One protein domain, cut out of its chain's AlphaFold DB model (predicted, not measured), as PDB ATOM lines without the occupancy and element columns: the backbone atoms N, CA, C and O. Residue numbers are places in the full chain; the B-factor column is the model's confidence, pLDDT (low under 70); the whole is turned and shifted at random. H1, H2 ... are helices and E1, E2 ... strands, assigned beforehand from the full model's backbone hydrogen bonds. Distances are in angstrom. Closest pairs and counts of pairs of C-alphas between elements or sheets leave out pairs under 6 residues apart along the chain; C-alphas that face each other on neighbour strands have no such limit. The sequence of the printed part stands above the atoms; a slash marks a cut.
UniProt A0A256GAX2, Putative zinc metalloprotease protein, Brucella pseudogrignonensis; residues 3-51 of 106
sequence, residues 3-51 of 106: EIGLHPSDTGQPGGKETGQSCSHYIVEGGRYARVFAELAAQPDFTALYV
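AT A GLANCE: This is residues 3 to 51 of the 106 residues of the protein "Putative zinc metalloprotease protein" of Brucella pseudogrignonensis (UniProt A0A256GAX2). Little regular structure is here: a small hairpin of strands E1 and E2 has a long loop, residues 10 to 23, at one end and helix H1 beyond the other. Residues 41 to 47, of which 41 is the last of H1, stick out free. The 49 printed residues run E1, E2, H1, an antiparallel two-stranded sheet and one named helix; the mixed class rests on 18 residues in named elements. The whole is loose, radius of gyration of the C-alphas 13.2 A, and elongated, 39 by 22 by 14 A.

IN THESE COORDINATES: Find C-alpha 6 at (6.057, -10.980, -23.562); E1 runs to residue 9, 9.5 A. E2, residues 24 to 27, spans 10.6 A. H1, residues 32 to 41, runs 14.2 A to C-alpha 41 at (1.706, 1.651, -35.000).

HOW THE PARTS SIT: In the hairpin, E1 and E2 are antiparallel at 140 degrees; look for N 7 and O 26, 2.9 A apart, within hydrogen-bond range. The closest C-alphas of E2 and H1, Ile 27 and Ala 34, are 6.8 A apart. In H1 every O i to N i+4 pair is within hydrogen-bond range.

THE WHOLE: The C-alphas farthest apart, Gly 20 and Pro 44, lie 39.3 A apart. The printed part has no cut; E1 to E2 is a long link, E2 to H1 a tight one. Residues 49 to 51 have pLDDT under 70.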
ATOM      1  N   GLU A   3       1.160 -14.329 -20.934       94.69
ATOM      2  CA  GLU A   3      -0.230 -14.101 -21.369       94.69
ATOM      3  C   GLU A   3      -0.428 -12.844 -22.235       94.69
ATOM      4  O   GLU A   3      -1.367 -12.766 -23.026       94.69
ATOM      5  N   ILE A   4       0.461 -11.852 -22.114       95.56
ATOM      6  CA  ILE A   4       0.430 -10.634 -22.933       95.56
ATOM      7  C   ILE A   4       1.357 -10.724 -24.150       95.56
ATOM      8  O   ILE A   4       1.459  -9.763 -24.900       95.56
ATOM      9  N   GLY A   5       1.992 -11.870 -24.411       96.25
ATOM     10  CA  GLY A   5       2.930 -12.038 -25.526       96.25
ATOM     11  C   GLY A   5       4.321 -11.459 -25.261       96.25
ATOM     12  O   GLY A   5       5.034 -11.145 -26.209       96.25
ATOM     13  N   LEU A   6       4.698 -11.310 -23.988       96.75
ATOM     14  CA  LEU A   6       6.057 -10.980 -23.562       96.75
ATOM     15  C   LEU A   6       6.663 -12.182 -22.837       96.75
ATOM     16  O   LEU A   6       5.973 -12.851 -22.071       96.75
ATOM     17  N   HIS A   7       7.947 -12.445 -23.029       96.50
ATOM     18  CA  HIS A   7       8.626 -13.558 -22.374       96.50
ATOM     19  C   HIS A   7       9.727 -13.038 -21.446       96.50
ATOM     20  O   HIS A   7      10.598 -12.313 -21.929       96.50
ATOM     21  N   PRO A   8       9.723 -13.379 -20.142       96.62
ATOM     22  CA  PRO A   8      10.782 -12.984 -19.219       96.62
ATOM     23  C   PRO A   8      12.145 -13.508 -19.676       96.62
ATOM     24  O   PRO A   8      12.243 -14.630 -20.172       96.62
ATOM     25  N   SER A   9      13.186 -12.694 -19.532       95.06
ATOM     26  CA  SER A   9      14.570 -13.085 -19.806       95.06
ATOM     27  C   SER A   9      15.530 -12.076 -19.178       95.06
ATOM     28  O   SER A   9      15.375 -10.868 -19.367       95.06
ATOM     29  N   ASP A  10      16.539 -12.553 -18.454       94.12
ATOM     30  CA  ASP A  10      17.625 -11.728 -17.913       94.12
ATOM     31  C   ASP A  10      18.527 -11.114 -18.997       94.12
ATOM     32  O   ASP A  10      19.124 -10.063 -18.775       94.12
ATOM     33  N   THR A  11      18.578 -11.708 -20.191       90.81
ATOM     34  CA  THR A  11      19.322 -11.182 -21.346       90.81
ATOM     35  C   THR A  11      18.461 -10.369 -22.310       90.81
ATOM     36  O   THR A  11      18.995  -9.779 -23.248       90.81
ATOM     37  N   GLY A  12      17.134 -10.361 -22.133       90.62
ATOM     38  CA  GLY A  12      16.208  -9.805 -23.125       90.62
ATOM     39  C   GLY A  12      16.202 -10.574 -24.454       90.62
ATOM     40  O   GLY A  12      15.744 -10.051 -25.464       90.62
ATOM     41  N   GLN A  13      16.718 -11.808 -24.474       91.44
ATOM     42  CA  GLN A  13      16.736 -12.701 -25.635       91.44
ATOM     43  C   GLN A  13      16.261 -14.114 -25.246       91.44
ATOM     44  O   GLN A  13      16.251 -14.453 -24.054       91.44
ATOM     45  N   PRO A  14      15.878 -14.966 -26.216       93.25
ATOM     46  CA  PRO A  14      15.571 -16.369 -25.950       93.25
ATOM     47  C   PRO A  14      16.738 -17.100 -25.262       93.25
ATOM     48  O   PRO A  14      17.898 -16.909 -25.624       93.25
ATOM     49  N   GLY A  15      16.433 -17.953 -24.280       91.88
ATOM     50  CA  GLY A  15      17.428 -18.755 -23.551       91.88
ATOM     51  C   GLY A  15      18.039 -18.097 -22.306       91.88
ATOM     52  O   GLY A  15      18.835 -18.741 -21.624       91.88
ATOM     53  N   GLY A  16      17.670 -16.852 -21.985       92.88
ATOM     54  CA  GLY A  16      17.993 -16.232 -20.694       92.88
ATOM     55  C   GLY A  16      17.172 -16.808 -19.534       92.88
ATOM     56  O   GLY A  16      16.178 -17.510 -19.733       92.88
ATOM     57  N   LYS A  17      17.581 -16.512 -18.299       95.00
ATOM     58  CA  LYS A  17      16.846 -16.918 -17.094       95.00
ATOM     59  C   LYS A  17      15.571 -16.097 -16.968       95.00
ATOM     60  O   LYS A  17      15.586 -14.883 -17.136       95.00
ATOM     61  N   GLU A  18      14.483 -16.744 -16.581       95.19
ATOM     62  CA  GLU A  18      13.182 -16.080 -16.425       95.19
ATOM     63  C   GLU A  18      13.002 -15.384 -15.066       95.19
ATOM     64  O   GLU A  18      11.993 -14.723 -14.832       95.19
ATOM     65  N   THR A  19      13.951 -15.553 -14.138       93.75
ATOM     66  CA  THR A  19      13.882 -15.016 -12.771       93.75
ATOM     67  C   THR A  19      15.250 -14.513 -12.302       93.75
ATOM     68  O   THR A  19      16.291 -15.019 -12.718       93.75
ATOM     69  N   GLY A  20      15.257 -13.508 -11.418       93.38
ATOM     70  CA  GLY A  20      16.470 -12.909 -10.851       93.38
ATOM     71  C   GLY A  20      16.327 -11.402 -10.619       93.38
ATOM     72  O   GLY A  20      15.343 -10.799 -11.041       93.38
ATOM     73  N   GLN A  21      17.313 -10.783  -9.957       92.44
ATOM     74  CA  GLN A  21      17.294  -9.335  -9.678       92.44
ATOM     75  C   GLN A  21      17.357  -8.467 -10.946       92.44
ATOM     76  O   GLN A  21      16.901  -7.330 -10.927       92.44
ATOM     77  N   SER A  22      17.892  -9.002 -12.043       87.50
ATOM     78  CA  SER A  22      18.037  -8.319 -13.331       87.50
ATOM     79  C   SER A  22      17.220  -9.002 -14.435       87.50
ATOM     80  O   SER A  22      17.739  -9.264 -15.514       87.50
ATOM     81  N   CYS A  23      15.962  -9.355 -14.160       90.94
ATOM     82  CA  CYS A  23      15.085  -9.963 -15.163       90.94
ATOM     83  C   CYS A  23      14.358  -8.890 -15.990       90.94
ATOM     84  O   CYS A  23      13.632  -8.067 -15.433       90.94
ATOM     85  N   SER A  24      14.523  -8.929 -17.315       91.56
ATOM     86  CA  SER A  24      13.763  -8.130 -18.284       91.56
ATOM     87  C   SER A  24      12.819  -9.047 -19.078       91.56
ATOM     88  O   SER A  24      12.235  -9.976 -18.514       91.56
ATOM     89  N   HIS A  25      12.636  -8.783 -20.374       94.62
ATOM     90  CA  HIS A  25      11.740  -9.500 -21.268       94.62
ATOM     91  C   HIS A  25      12.125  -9.322 -22.744       94.62
ATOM     92  O   HIS A  25      12.837  -8.384 -23.094       94.62
ATOM     93  N   TYR A  26      11.601 -10.194 -23.605       94.12
ATOM     94  CA  TYR A  26      11.551 -10.000 -25.055       94.12
ATOM     95  C   TYR A  26      10.116 -10.121 -25.578       94.12
ATOM     96  O   TYR A  26       9.247 -10.723 -24.937       94.12
ATOM     97  N   ILE A  27       9.856  -9.528 -26.745       95.81
ATOM     98  CA  ILE A  27       8.554  -9.605 -27.416       95.81
ATOM     99  C   ILE A  27       8.462 -10.949 -28.141       95.81
ATOM    100  O   ILE A  27       9.310 -11.267 -28.972       95.81
ATOM    101  N   VAL A  28       7.427 -11.736 -27.842       95.69
ATOM    102  CA  VAL A  28       7.175 -13.003 -28.539       95.69
ATOM    103  C   VAL A  28       6.634 -12.700 -29.934       95.69
ATOM    104  O   VAL A  28       5.629 -11.996 -30.077       95.69
ATOM    105  N   GLU A  29       7.283 -13.249 -30.960       93.88
ATOM    106  CA  GLU A  29       6.860 -13.084 -32.350       93.88
ATOM    107  C   GLU A  29       5.419 -13.572 -32.543       93.88
ATOM    108  O   GLU A  29       5.021 -14.636 -32.067       93.88
ATOM    109  N   GLY A  30       4.596 -12.744 -33.190       94.25
ATOM    110  CA  GLY A  30       3.177 -13.034 -33.385       94.25
ATOM    111  C   GLY A  30       2.354 -13.117 -32.092       94.25
ATOM    112  O   GLY A  30       1.188 -13.501 -32.164       94.25
ATOM    113  N   GLY A  31       2.913 -12.769 -30.929       95.50
ATOM    114  CA  GLY A  31       2.219 -12.735 -29.644       95.50
ATOM    115  C   GLY A  31       1.212 -11.584 -29.526       95.50
ATOM    116  O   GLY A  31       1.127 -10.706 -30.387       95.50
ATOM    117  N   ARG A  32       0.441 -11.569 -28.431       96.75
ATOM    118  CA  ARG A  32      -0.614 -10.566 -28.204       96.75
ATOM    119  C   ARG A  32      -0.078  -9.131 -28.250       96.75
ATOM    120  O   ARG A  32      -0.658  -8.310 -28.952       96.75
ATOM    121  N   TYR A  33       1.035  -8.851 -27.569       96.12
ATOM    122  CA  TYR A  33       1.697  -7.546 -27.616       96.12
ATOM    123  C   TYR A  33       2.076  -7.150 -29.047       96.12
ATOM    124  O   TYR A  33       1.708  -6.069 -29.491       96.12
ATOM    125  N   ALA A  34       2.758  -8.036 -29.783       96.00
ATOM    126  CA  ALA A  34       3.233  -7.751 -31.137       96.00
ATOM    127  C   ALA A  34       2.086  -7.361 -32.087       96.00
ATOM    128  O   ALA A  34       2.220  -6.410 -32.853       96.00
ATOM    129  N   ARG A  35       0.942  -8.053 -32.001       96.50
ATOM    130  CA  ARG A  35      -0.243  -7.763 -32.828       96.50
ATOM    131  C   ARG A  35      -0.860  -6.408 -32.498       96.50
ATOM    132  O   ARG A  35      -1.040  -5.588 -33.387       96.50
ATOM    133  N   VAL A  36      -1.127  -6.161 -31.216       96.19
ATOM    134  CA  VAL A  36      -1.755  -4.908 -30.770       96.19
ATOM    135  C   VAL A  36      -0.840  -3.713 -31.040       96.19
ATOM    136  O   VAL A  36      -1.312  -2.655 -31.443       96.19
ATOM    137  N   PHE A  37       0.475  -3.875 -30.871       94.00
ATOM    138  CA  PHE A  37       1.427  -2.823 -31.208       94.00
ATOM    139  C   PHE A  37       1.476  -2.553 -32.714       94.00
ATOM    140  O   PHE A  37       1.535  -1.393 -33.099       94.00
ATOM    141  N   ALA A  38       1.410  -3.579 -33.568       93.88
ATOM    142  CA  ALA A  38       1.345  -3.381 -35.016       93.88
ATOM    143  C   ALA A  38       0.080  -2.611 -35.437       93.88
ATOM    144  O   ALA A  38       0.158  -1.721 -36.279       93.88
ATOM    145  N   GLU A  39      -1.068  -2.903 -34.818       95.44
ATOM    146  CA  GLU A  39      -2.313  -2.155 -35.032       95.44
ATOM    147  C   GLU A  39      -2.196  -0.699 -34.563       95.44
ATOM    148  O   GLU A  39      -2.594   0.212 -35.283       95.44
ATOM    149  N   LEU A  40      -1.621  -0.471 -33.379       93.62
ATOM    150  CA  LEU A  40      -1.379   0.868 -32.841       93.62
ATOM    151  C   LEU A  40      -0.410   1.666 -33.722       93.62
ATOM    152  O   LEU A  40      -0.681   2.815 -34.049       93.62
ATOM    153  N   ALA A  41       0.689   1.045 -34.146       91.00
ATOM    154  CA  ALA A  41       1.706   1.651 -35.000       91.00
ATOM    155  C   ALA A  41       1.192   1.997 -36.406       91.00
ATOM    156  O   ALA A  41       1.774   2.850 -37.070       91.00
ATOM    157  N   ALA A  42       0.114   1.353 -36.860       93.25
ATOM    158  CA  ALA A  42      -0.541   1.663 -38.126       93.25
ATOM    159  C   ALA A  42      -1.523   2.847 -38.034       93.25
ATOM    160  O   ALA A  42      -2.043   3.280 -39.066       93.25
ATOM    161  N   GLN A  43      -1.806   3.369 -36.835       94.50
ATOM    162  CA  GLN A  43      -2.699   4.517 -36.676       94.50
ATOM    163  C   GLN A  43      -2.012   5.807 -37.157       94.50
ATOM    164  O   GLN A  43      -0.855   6.052 -36.814       94.50
ATOM    165  N   PRO A  44      -2.704   6.656 -37.939       90.62
ATOM    166  CA  PRO A  44      -2.102   7.830 -38.577       90.62
ATOM    167  C   PRO A  44      -1.685   8.930 -37.588       90.62
ATOM    168  O   PRO A  44      -0.854   9.773 -37.916       90.62
ATOM    169  N   ASP A  45      -2.272   8.942 -36.395       89.75
ATOM    170  CA  ASP A  45      -2.028   9.886 -35.306       89.75
ATOM    171  C   ASP A  45      -1.106   9.319 -34.214       89.75
ATOM    172  O   ASP A  45      -0.688  10.048 -33.311       89.75
ATOM    173  N   PHE A  46      -0.728   8.042 -34.306       88.62
ATOM    174  CA  PHE A  46       0.215   7.445 -33.377       88.62
ATOM    175  C   PHE A  46       1.653   7.697 -33.832       88.62
ATOM    176  O   PHE A  46       2.131   7.170 -34.833       88.62
ATOM    177  N   THR A  47       2.381   8.487 -33.048       81.81
ATOM    178  CA  THR A  47       3.831   8.647 -33.186       81.81
ATOM    179  C   THR A  47       4.493   8.181 -31.900       81.81
ATOM    180  O   THR A  47       4.238   8.732 -30.827       81.81
ATOM    181  N   ALA A  48       5.377   7.188 -31.991       75.88
ATOM    182  CA  ALA A  48       6.238   6.813 -30.878       75.88
ATOM    183  C   ALA A  48       7.278   7.927 -30.657       75.88
ATOM    184  O   ALA A  48       8.346   7.936 -31.262       75.88
ATOM    185  N   LEU A  49       6.940   8.902 -29.809       69.38
ATOM    186  CA  LEU A  49       7.772  10.079 -29.523       69.38
ATOM    187  C   LEU A  49       9.056   9.752 -28.745       69.38
ATOM    188  O   LEU A  49       9.920  10.612 -28.590       69.38
ATOM    189  N   TYR A  50       9.180   8.523 -28.245       63.25
ATOM    190  CA  TYR A  50      10.288   8.101 -27.411       63.25
ATOM    191  C   TYR A  50      10.915   6.817 -27.962       63.25
ATOM    192  O   TYR A  50      10.349   5.730 -27.856       63.25
ATOM    193  N   VAL A  51      12.087   6.969 -28.579       58.16
ATOM    194  CA  VAL A  51      12.942   5.870 -29.038       58.16
ATOM    195  C   VAL A  51      14.026   5.673 -27.981       58.16
ATOM    196  O   VAL A  51      14.906   6.519 -27.824       58.16
TER     197      VAL A  51